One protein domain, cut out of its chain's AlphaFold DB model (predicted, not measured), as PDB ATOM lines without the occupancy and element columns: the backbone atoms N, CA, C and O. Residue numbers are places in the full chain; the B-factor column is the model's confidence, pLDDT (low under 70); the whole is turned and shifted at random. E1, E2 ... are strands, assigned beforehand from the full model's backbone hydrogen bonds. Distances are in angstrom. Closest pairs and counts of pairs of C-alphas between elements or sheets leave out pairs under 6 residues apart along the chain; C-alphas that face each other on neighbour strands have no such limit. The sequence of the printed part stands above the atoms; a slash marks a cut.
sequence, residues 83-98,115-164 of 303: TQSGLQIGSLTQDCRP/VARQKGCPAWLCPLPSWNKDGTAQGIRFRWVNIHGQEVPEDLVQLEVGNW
ATOM      1  N   THR A  83      28.471 -10.224  28.707       84.88
ATOM      2  CA  THR A  83      28.980 -11.257  27.800       84.88
ATOM      3  C   THR A  83      30.499 -11.341  27.752       84.88
ATOM      4  O   THR A  83      31.027 -12.410  27.471       84.88
ATOM      5  N   GLN A  84      31.207 -10.245  28.032       89.56
ATOM      6  CA  GLN A  84      32.666 -10.243  28.147       89.56
ATOM      7  C   GLN A  84      33.113 -10.845  29.482       89.56
ATOM      8  O   GLN A  84      34.046 -11.640  29.520       89.56
ATOM      9  N   SER A  85      32.446 -10.460  30.571       91.06
ATOM     10  CA  SER A  85      32.823 -10.832  31.942       91.06
ATOM     11  C   SER A  85      32.122 -12.082  32.479       91.06
ATOM     12  O   SER A  85      32.538 -12.632  33.498       91.06
ATOM     13  N   GLY A  86      31.057 -12.537  31.821       91.25
ATOM     14  CA  GLY A  86      30.342 -13.764  32.148       91.25
ATOM     15  C   GLY A  86      30.951 -14.990  31.479       91.25
ATOM     16  O   GLY A  86      31.547 -14.907  30.407       91.25
ATOM     17  N   LEU A  87      30.751 -16.153  32.095       92.88
ATOM     18  CA  LEU A  87      31.198 -17.432  31.550       92.88
ATOM     19  C   LEU A  87      30.020 -18.169  30.902       92.88
ATOM     20  O   LEU A  87      29.021 -18.440  31.570       92.88
ATOM     21  N   GLN A  88      30.133 -18.522  29.621       93.56
ATOM     22  CA  GLN A  88      29.138 -19.343  28.926       93.56
ATOM     23  C   GLN A  88      29.193 -20.779  29.462       93.56
ATOM     24  O   GLN A  88      30.185 -21.473  29.258       93.56
ATOM     25  N   ILE A  89      28.158 -21.223  30.179       91.19
ATOM     26  CA  ILE A  89      28.150 -22.551  30.833       91.19
ATOM     27  C   ILE A  89      26.798 -23.271  30.765       91.19
ATOM     28  O   ILE A  89      26.584 -24.267  31.465       91.19
ATOM     29  N   GLY A  90      25.870 -22.759  29.962       91.00
ATOM     30  CA  GLY A  90      24.564 -23.367  29.791       91.00
ATOM     31  C   GLY A  90      23.851 -22.875  28.546       91.00
ATOM     32  O   GLY A  90      24.344 -22.014  27.815       91.00
ATOM     33  N   SER A  91      22.671 -23.431  28.326       94.12
ATOM     34  CA  SER A  91      21.768 -23.038  27.254       94.12
ATOM     35  C   SER A  91      20.324 -23.030  27.739       94.12
ATOM     36  O   SER A  91      19.977 -23.656  28.741       94.12
ATOM     37  N   LEU A  92      19.468 -22.287  27.046       92.00
ATOM     38  CA  LEU A  92      18.059 -22.189  27.402       92.00
ATOM     39  C   LEU A  92      17.317 -23.498  27.091       92.00
ATOM     40  O   LEU A  92      17.372 -24.007  25.973       92.00
ATOM     41  N   THR A  93      16.563 -24.031  28.051       91.69
ATOM     42  CA  THR A  93      15.731 -25.239  27.871       91.69
ATOM     43  C   THR A  93      14.445 -24.970  27.104       91.69
ATOM     44  O   THR A  93      13.883 -25.881  26.487       91.69
ATOM     45  N   GLN A  94      13.986 -23.721  27.133       88.44
ATOM     46  CA  GLN A  94      12.788 -23.236  26.466       88.44
ATOM     47  C   GLN A  94      12.923 -21.751  26.133       88.44
ATOM     48  O   GLN A  94      13.774 -21.051  26.682       88.44
ATOM     49  N   ASP A  95      12.042 -21.274  25.262       87.81
ATOM     50  CA  ASP A  95      11.944 -19.859  24.927       87.81
ATOM     51  C   ASP A  95      11.658 -19.025  26.184       87.81
ATOM     52  O   ASP A  95      10.718 -19.310  26.933       87.81
ATOM     53  N   CYS A  96      12.444 -17.972  26.420       80.38
ATOM     54  CA  CYS A  96      12.247 -17.074  27.554       80.38
ATOM     55  C   CYS A  96      11.782 -15.684  27.100       80.38
ATOM     56  O   CYS A  96      12.227 -15.130  26.097       80.38
ATOM     57  N   ARG A  97      10.856 -15.077  27.845       77.19
ATOM     58  CA  ARG A  97      10.379 -13.716  27.555       77.19
ATOM     59  C   ARG A  97      11.188 -12.689  28.348       77.19
ATOM     60  O   ARG A  97      11.671 -13.024  29.429       77.19
ATOM     61  N   PRO A  98      11.353 -11.453  27.844       68.88
ATOM     62  CA  PRO A  98      11.917 -10.374  28.646       68.88
ATOM     63  C   PRO A  98      11.089 -10.183  29.918       68.88
ATOM     64  O   PRO A  98       9.858 -10.239  29.862       68.88
ATOM     65  N   VAL A 115      15.568 -13.745  19.056       81.75
ATOM     66  CA  VAL A 115      16.402 -14.893  18.654       81.75
ATOM     67  C   VAL A 115      17.355 -15.302  19.783       81.75
ATOM     68  O   VAL A 115      17.486 -16.478  20.070       81.75
ATOM     69  N   ALA A 116      17.907 -14.338  20.525       82.62
ATOM     70  CA  ALA A 116      18.792 -14.560  21.674       82.62
ATOM     71  C   ALA A 116      18.130 -15.189  22.918       82.62
ATOM     72  O   ALA A 116      18.787 -15.368  23.944       82.62
ATOM     73  N   ARG A 117      16.822 -15.438  22.885       85.75
ATOM     74  CA  ARG A 117      16.033 -15.990  23.991       85.75
ATOM     75  C   ARG A 117      15.306 -17.280  23.613       85.75
ATOM     76  O   ARG A 117      14.480 -17.753  24.389       85.75
ATOM     77  N   GLN A 118      15.587 -17.823  22.433       88.56
ATOM     78  CA  GLN A 118      15.009 -19.081  21.984       88.56
ATOM     79  C   GLN A 118      15.652 -20.269  22.703       88.56
ATOM     80  O   GLN A 118      16.784 -20.201  23.194       88.56
ATOM     81  N   LYS A 119      14.921 -21.380  22.758       91.12
ATOM     82  CA  LYS A 119      15.443 -22.664  23.219       91.12
ATOM     83  C   LYS A 119      16.757 -23.010  22.505       91.12
ATOM     84  O   LYS A 119      16.863 -22.902  21.289       91.12
ATOM     85  N   GLY A 120      17.734 -23.489  23.268       90.38
ATOM     86  CA  GLY A 120      19.060 -23.874  22.787       90.38
ATOM     87  C   GLY A 120      20.060 -22.722  22.728       90.38
ATOM     88  O   GLY A 120      21.255 -22.983  22.617       90.38
ATOM     89  N   CYS A 121      19.622 -21.465  22.860       91.94
ATOM     90  CA  CYS A 121      20.545 -20.337  22.880       91.94
ATOM     91  C   CYS A 121      21.459 -20.373  24.112       91.94
ATOM     92  O   CYS A 121      21.008 -20.758  25.195       91.94
ATOM     93  N   PRO A 122      22.725 -19.948  23.967       92.88
ATOM     94  CA  PRO A 122      23.683 -19.920  25.063       92.88
ATOM     95  C   PRO A 122      23.263 -18.961  26.182       92.88
ATOM     96  O   PRO A 122      22.639 -17.922  25.947       92.88
ATOM     97  N   ALA A 123      23.647 -19.319  27.405       92.81
ATOM     98  CA  ALA A 123      23.471 -18.528  28.610       92.81
ATOM     99  C   ALA A 123      24.815 -18.358  29.333       92.81
ATOM    100  O   ALA A 123      25.598 -19.304  29.482       92.81
ATOM    101  N   TRP A 124      25.061 -17.139  29.807       95.12
ATOM    102  CA  TRP A 124      26.269 -16.759  30.529       95.12
ATOM    103  C   TRP A 124      25.959 -16.597  32.010       95.12
ATOM    104  O   TRP A 124      24.959 -15.980  32.380       95.12
ATOM    105  N   LEU A 125      26.836 -17.135  32.852       93.62
ATOM    106  CA  LEU A 125      26.822 -16.922  34.289       93.62
ATOM    107  C   LEU A 125      27.722 -15.731  34.624       93.62
ATOM    108  O   LEU A 125      28.937 -15.799  34.429       93.62
ATOM    109  N   CYS A 126      27.137 -14.665  35.163       92.88
ATOM    110  CA  CYS A 126      27.853 -13.445  35.527       92.88
ATOM    111  C   CYS A 126      27.939 -13.314  37.054       92.88
ATOM    112  O   CYS A 126      26.897 -13.202  37.719       92.88
ATOM    113  N   PRO A 127      29.153 -13.308  37.631       90.44
ATOM    114  CA  PRO A 127      29.369 -12.914  39.017       90.44
ATOM    115  C   PRO A 127      29.017 -11.438  39.245       90.44
ATOM    116  O   PRO A 127      29.323 -10.568  38.436       90.44
ATOM    117  N   LEU A 128      28.388 -11.160  40.382       86.38
ATOM    118  CA  LEU A 128      27.998  -9.833  40.846       86.38
ATOM    119  C   LEU A 128      28.562  -9.626  42.258       86.38
ATOM    120  O   LEU A 128      27.862  -9.907  43.244       86.38
ATOM    121  N   PRO A 129      29.827  -9.188  42.381       83.19
ATOM    122  CA  PRO A 129      30.427  -8.923  43.679       83.19
ATOM    123  C   PRO A 129      29.758  -7.717  44.339       83.19
ATOM    124  O   PRO A 129      29.573  -6.663  43.732       83.19
ATOM    125  N   SER A 130      29.410  -7.868  45.611       81.31
ATOM    126  CA  SER A 130      28.858  -6.804  46.437       81.31
ATOM    127  C   SER A 130      29.801  -6.505  47.593       81.31
ATOM    128  O   SER A 130      30.059  -7.344  48.457       81.31
ATOM    129  N   TRP A 131      30.300  -5.272  47.591       72.06
ATOM    130  CA  TRP A 131      31.307  -4.755  48.520       72.06
ATOM    131  C   TRP A 131      30.700  -3.901  49.642       72.06
ATOM    132  O   TRP A 131      31.408  -3.116  50.276       72.06
ATOM    133  N   ASN A 132      29.381  -3.993  49.854       70.62
ATOM    134  CA  ASN A 132      28.680  -3.206  50.864       70.62
ATOM    135  C   ASN A 132      29.163  -3.593  52.267       70.62
ATOM    136  O   ASN A 132      28.851  -4.672  52.768       70.62
ATOM    137  N   LYS A 133      29.897  -2.672  52.903       55.34
ATOM    138  CA  LYS A 133      30.455  -2.822  54.258       55.34
ATOM    139  C   LYS A 133      29.397  -2.823  55.362       55.34
ATOM    140  O   LYS A 133      29.692  -3.226  56.480       55.34
ATOM    141  N   ASP A 134      28.169  -2.424  55.040       59.03
ATOM    142  CA  ASP A 134      27.058  -2.310  55.991       59.03
ATOM    143  C   ASP A 134      26.395  -3.671  56.308       59.03
ATOM    144  O   ASP A 134      25.315  -3.730  56.894       59.03
ATOM    145  N   GLY A 135      27.019  -4.786  55.903       47.97
ATOM    146  CA  GLY A 135      26.706  -6.142  56.372       47.97
ATOM    147  C   GLY A 135      25.436  -6.792  55.811       47.97
ATOM    148  O   GLY A 135      25.205  -7.971  56.053       47.97
ATOM    149  N   THR A 136      24.616  -6.081  55.036       54.69
ATOM    150  CA  THR A 136      23.337  -6.615  54.522       54.69
ATOM    151  C   THR A 136      23.462  -7.431  53.233       54.69
ATOM    152  O   THR A 136      22.552  -8.191  52.915       54.69
ATOM    153  N   ALA A 137      24.575  -7.316  52.498       55.44
ATOM    154  CA  ALA A 137      24.831  -8.118  51.299       55.44
ATOM    155  C   ALA A 137      26.319  -8.104  50.904       55.44
ATOM    156  O   ALA A 137      26.643  -7.673  49.800       55.44
ATOM    157  N   GLN A 138      27.241  -8.516  51.778       65.00
ATOM    158  CA  GLN A 138      28.633  -8.736  51.362       65.00
ATOM    159  C   GLN A 138      28.765 -10.146  50.770       65.00
ATOM    160  O   GLN A 138      28.334 -11.116  51.390       65.00
ATOM    161  N   GLY A 139      29.307 -10.265  49.558       75.12
ATOM    162  CA  GLY A 139      29.468 -11.555  48.878       75.12
ATOM    163  C   GLY A 139      29.267 -11.486  47.369       75.12
ATOM    164  O   GLY A 139      29.053 -10.416  46.799       75.12
ATOM    165  N   ILE A 140      29.342 -12.644  46.717       81.75
ATOM    166  CA  ILE A 140      29.192 -12.772  45.266       81.75
ATOM    167  C   ILE A 140      27.814 -13.356  44.975       81.75
ATOM    168  O   ILE A 140      27.508 -14.485  45.359       81.75
ATOM    169  N   ARG A 141      26.976 -12.580  44.287       85.44
ATOM    170  CA  ARG A 141      25.742 -13.094  43.683       85.44
ATOM    171  C   ARG A 141      26.030 -13.543  42.260       85.44
ATOM    172  O   ARG A 141      27.030 -13.149  41.674       85.44
ATOM    173  N   PHE A 142      25.146 -14.353  41.704       87.62
ATOM    174  CA  PHE A 142      25.243 -14.784  40.320       87.62
ATOM    175  C   PHE A 142      23.945 -14.436  39.612       87.62
ATOM    176  O   PHE A 142      22.871 -14.591  40.193       87.62
ATOM    177  N   ARG A 143      24.058 -13.964  38.375       90.50
ATOM    178  CA  ARG A 143      22.924 -13.797  37.470       90.50
ATOM    179  C   ARG A 143      23.180 -14.544  36.177       90.50
ATOM    180  O   ARG A 143      24.332 -14.707  35.774       90.50
ATOM    181  N   TRP A 144      22.104 -14.940  35.521       91.88
ATOM    182  CA  TRP A 144      22.155 -15.511  34.189       91.88
ATOM    183  C   TRP A 144      21.762 -14.471  33.161       91.88
ATOM    184  O   TRP A 144      20.790 -13.744  33.362       91.88
ATOM    185  N   VAL A 145      22.489 -14.416  32.050       91.88
ATOM    186  CA  VAL A 145      22.175 -13.511  30.942       91.88
ATOM    187  C   VAL A 145      22.247 -14.214  29.592       91.88
ATOM    188  O   VAL A 145      22.885 -15.257  29.447       91.88
ATOM    189  N   ASN A 146      21.617 -13.614  28.585       90.88
ATOM    190  CA  ASN A 146      21.795 -13.983  27.182       90.88
ATOM    191  C   ASN A 146      22.955 -13.214  26.516       90.88
ATOM    192  O   ASN A 146      23.613 -12.380  27.139       90.88
ATOM    193  N   ILE A 147      23.151 -13.433  25.212       88.50
ATOM    194  CA  ILE A 147      24.209 -12.797  24.399       88.50
ATOM    195  C   ILE A 147      24.101 -11.261  24.305       88.50
ATOM    196  O   ILE A 147      25.014 -10.581  23.844       88.50
ATOM    197  N   HIS A 148      22.984 -10.684  24.740       87.94
ATOM    198  CA  HIS A 148      22.782  -9.238  24.795       87.94
ATOM    199  C   HIS A 148      22.882  -8.687  26.225       87.94
ATOM    200  O   HIS A 148      22.501  -7.542  26.459       87.94
ATOM    201  N   GLY A 149      23.342  -9.491  27.192       85.69
ATOM    202  CA  GLY A 149      23.431  -9.103  28.602       85.69
ATOM    203  C   GLY A 149      22.072  -8.972  29.293       85.69
ATOM    204  O   GLY A 149      21.972  -8.408  30.377       85.69
ATOM    205  N   GLN A 150      20.996  -9.470  28.680       88.00
ATOM    206  CA  GLN A 150      19.677  -9.416  29.294       88.00
ATOM    207  C   GLN A 150      19.489 -10.604  30.227       88.00
ATOM    208  O   GLN A 150      19.750 -11.740  29.837       88.00
ATOM    209  N   GLU A 151      18.947 -10.343  31.412       88.88
ATOM    210  CA  GLU A 151      18.719 -11.372  32.423       88.88
ATOM    211  C   GLU A 151      17.775 -12.478  31.925       88.88
ATOM    212  O   GLU A 151      16.742 -12.206  31.289       88.88
ATOM    213  N   VAL A 152      18.141 -13.725  32.221       88.94
ATOM    214  CA  VAL A 152      17.334 -14.922  31.965       88.94
ATOM    215  C   VAL A 152      17.081 -15.673  33.279       88.94
ATOM    216  O   VAL A 152      17.944 -15.658  34.157       88.94
ATOM    217  N   PRO A 153      15.913 -16.313  33.457       87.81
ATOM    218  CA  PRO A 153      15.625 -17.062  34.678       87.81
ATOM    219  C   PRO A 153      16.506 -18.315  34.808       87.81
ATOM    220  O   PRO A 153      16.710 -19.035  33.830       87.81
ATOM    221  N   GLU A 154      17.009 -18.589  36.016       87.56
ATOM    222  CA  GLU A 154      17.897 -19.730  36.304       87.56
ATOM    223  C   GLU A 154      17.233 -21.086  36.025       87.56
ATOM    224  O   GLU A 154      17.880 -21.993  35.507       87.56
ATOM    225  N   ASP A 155      15.934 -21.219  36.302       87.25
ATOM    226  CA  ASP A 155      15.150 -22.437  36.066       87.25
ATOM    227  C   ASP A 155      15.048 -22.813  34.580       87.25
ATOM    228  O   ASP A 155      14.732 -23.957  34.245       87.25
ATOM    229  N   LEU A 156      15.347 -21.867  33.685       90.25
ATOM    230  CA  LEU A 156      15.323 -22.071  32.239       90.25
ATOM    231  C   LEU A 156      16.699 -22.374  31.653       90.25
ATOM    232  O   LEU A 156      16.801 -22.559  30.444       90.25
ATOM    233  N   VAL A 157      17.748 -22.433  32.472       89.00
ATOM    234  CA  VAL A 157      19.103 -22.723  32.005       89.00
ATOM    235  C   VAL A 157      19.445 -24.182  32.278       89.00
ATOM    236  O   VAL A 157      19.531 -24.626  33.422       89.00
ATOM    237  N   GLN A 158      19.696 -24.937  31.214       90.94
ATOM    238  CA  GLN A 158      20.345 -26.235  31.311       90.94
ATOM    239  C   GLN A 158      21.853 -26.035  31.343       90.94
ATOM    240  O   GLN A 158      22.448 -25.496  30.413       90.94
ATOM    241  N   LEU A 159      22.464 -26.492  32.430       85.88
ATOM    242  CA  LEU A 159      23.910 -26.493  32.588       85.88
ATOM    243  C   LEU A 159      24.553 -27.561  31.707       85.88
ATOM    244  O   LEU A 159      24.039 -28.674  31.571       85.88
ATOM    245  N   GLU A 160      25.738 -27.252  31.194       78.94
ATOM    246  CA  GLU A 160      26.654 -28.280  30.711       78.94
ATOM    247  C   GLU A 160      27.006 -29.252  31.850       78.94
ATOM    248  O   GLU A 160      27.140 -28.845  33.008       78.94
ATOM    249  N   VAL A 161      27.185 -30.537  31.530       75.62
ATOM    250  CA  VAL A 161      27.506 -31.587  32.512       75.62
ATOM    251  C   VAL A 161      28.689 -31.162  33.396       75.62
ATOM    252  O   VAL A 161      29.770 -30.847  32.898       75.62
ATOM    253  N   GLY A 162      28.509 -31.162  34.721       68.81
ATOM    254  CA  GLY A 162      29.578 -30.815  35.657       68.81
ATOM    255  C   GLY A 162      29.106 -30.439  37.061       68.81
ATOM    256  O   GLY A 162      27.916 -30.349  37.349       68.81
ATOM    257  N   ASN A 163      30.070 -30.216  37.958       80.12
ATOM    258  CA  ASN A 163      29.812 -29.759  39.324       80.12
ATOM    259  C   ASN A 163      29.498 -28.251  39.329       80.12
ATOM    260  O   ASN A 163      30.326 -27.439  38.909       80.12
ATOM    261  N   TRP A 164      28.326 -27.880  39.846       80.19
ATOM    262  CA  TRP A 164      27.867 -26.492  39.929       80.19
ATOM    263  C   TRP A 164      28.829 -25.570  40.684       80.19
ATOM    264  O   TRP A 164      29.142 -24.477  40.210       80.19
TER     265      TRP A 164
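This is residues 83 to 98 and 115 to 164 of the 303 residues of the protein "Predicted protein" of Verticillium alfalfae (strain VaMs.102 / ATCC MYA-4576 / FGSC 10136) (UniProt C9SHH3). A long two-stranded hairpin, E2 and E3, makes the longest axis of this domain, and at one end of it the short strands E1 and E4 continue its sheet, which is curled like part of a barrel. The loops on either side of the cut lie near that same end, and the hairpin's turn makes the other. The printed part has 66 residues with no named helix and four named strands, E1 to E4 along the chain; the sheet order is E3, E2, E1, E4, antiparallel throughout. The class is all strand, though under half of the residues, 27, are in named elements. The whole is only just loose, close to compact, with a radius of gyration of the C-alphas of 13.1 A and spans of 40 by 28 by 22 A.

E2, residues 122 to 131, is 29.0 A long and starts at C-alpha 122, (23.683, -19.920, 25.063). E3, residues 138 to 145, is 21.9 A long. E1 is residues 87 to 92, and E4, residues 157 to 159, ends at C-alpha 159, (23.910, -26.493, 32.588).

E2 and E3 are antiparallel at 160 degrees, with N 128 and O 141 2.7 A apart. E1 is antiparallel to E2 at 129 degrees, with N 123 and O 90 at 2.8 A. Edge strand E4 is antiparallel to E1 at 122 degrees, with N 158 and O 91 at 2.8 A. E3 and E4 are only just apart, at 8.1 A. Residues 144 to 145 of E3 pair antiparallel with residues 151 to 152.

The sheet is strongly twisted. The C-alphas farthest apart, of Val 115 and Asp 134, are 40.8 A apart. Residues 99 to 114 are not printed; C-alphas 98 and 115 are 11.8 A apart across the cut. The link from E3 to E4 is long. Mean pLDDT of the printed part is 83.8; residues 98, 133 to 138 and 162 are under 70.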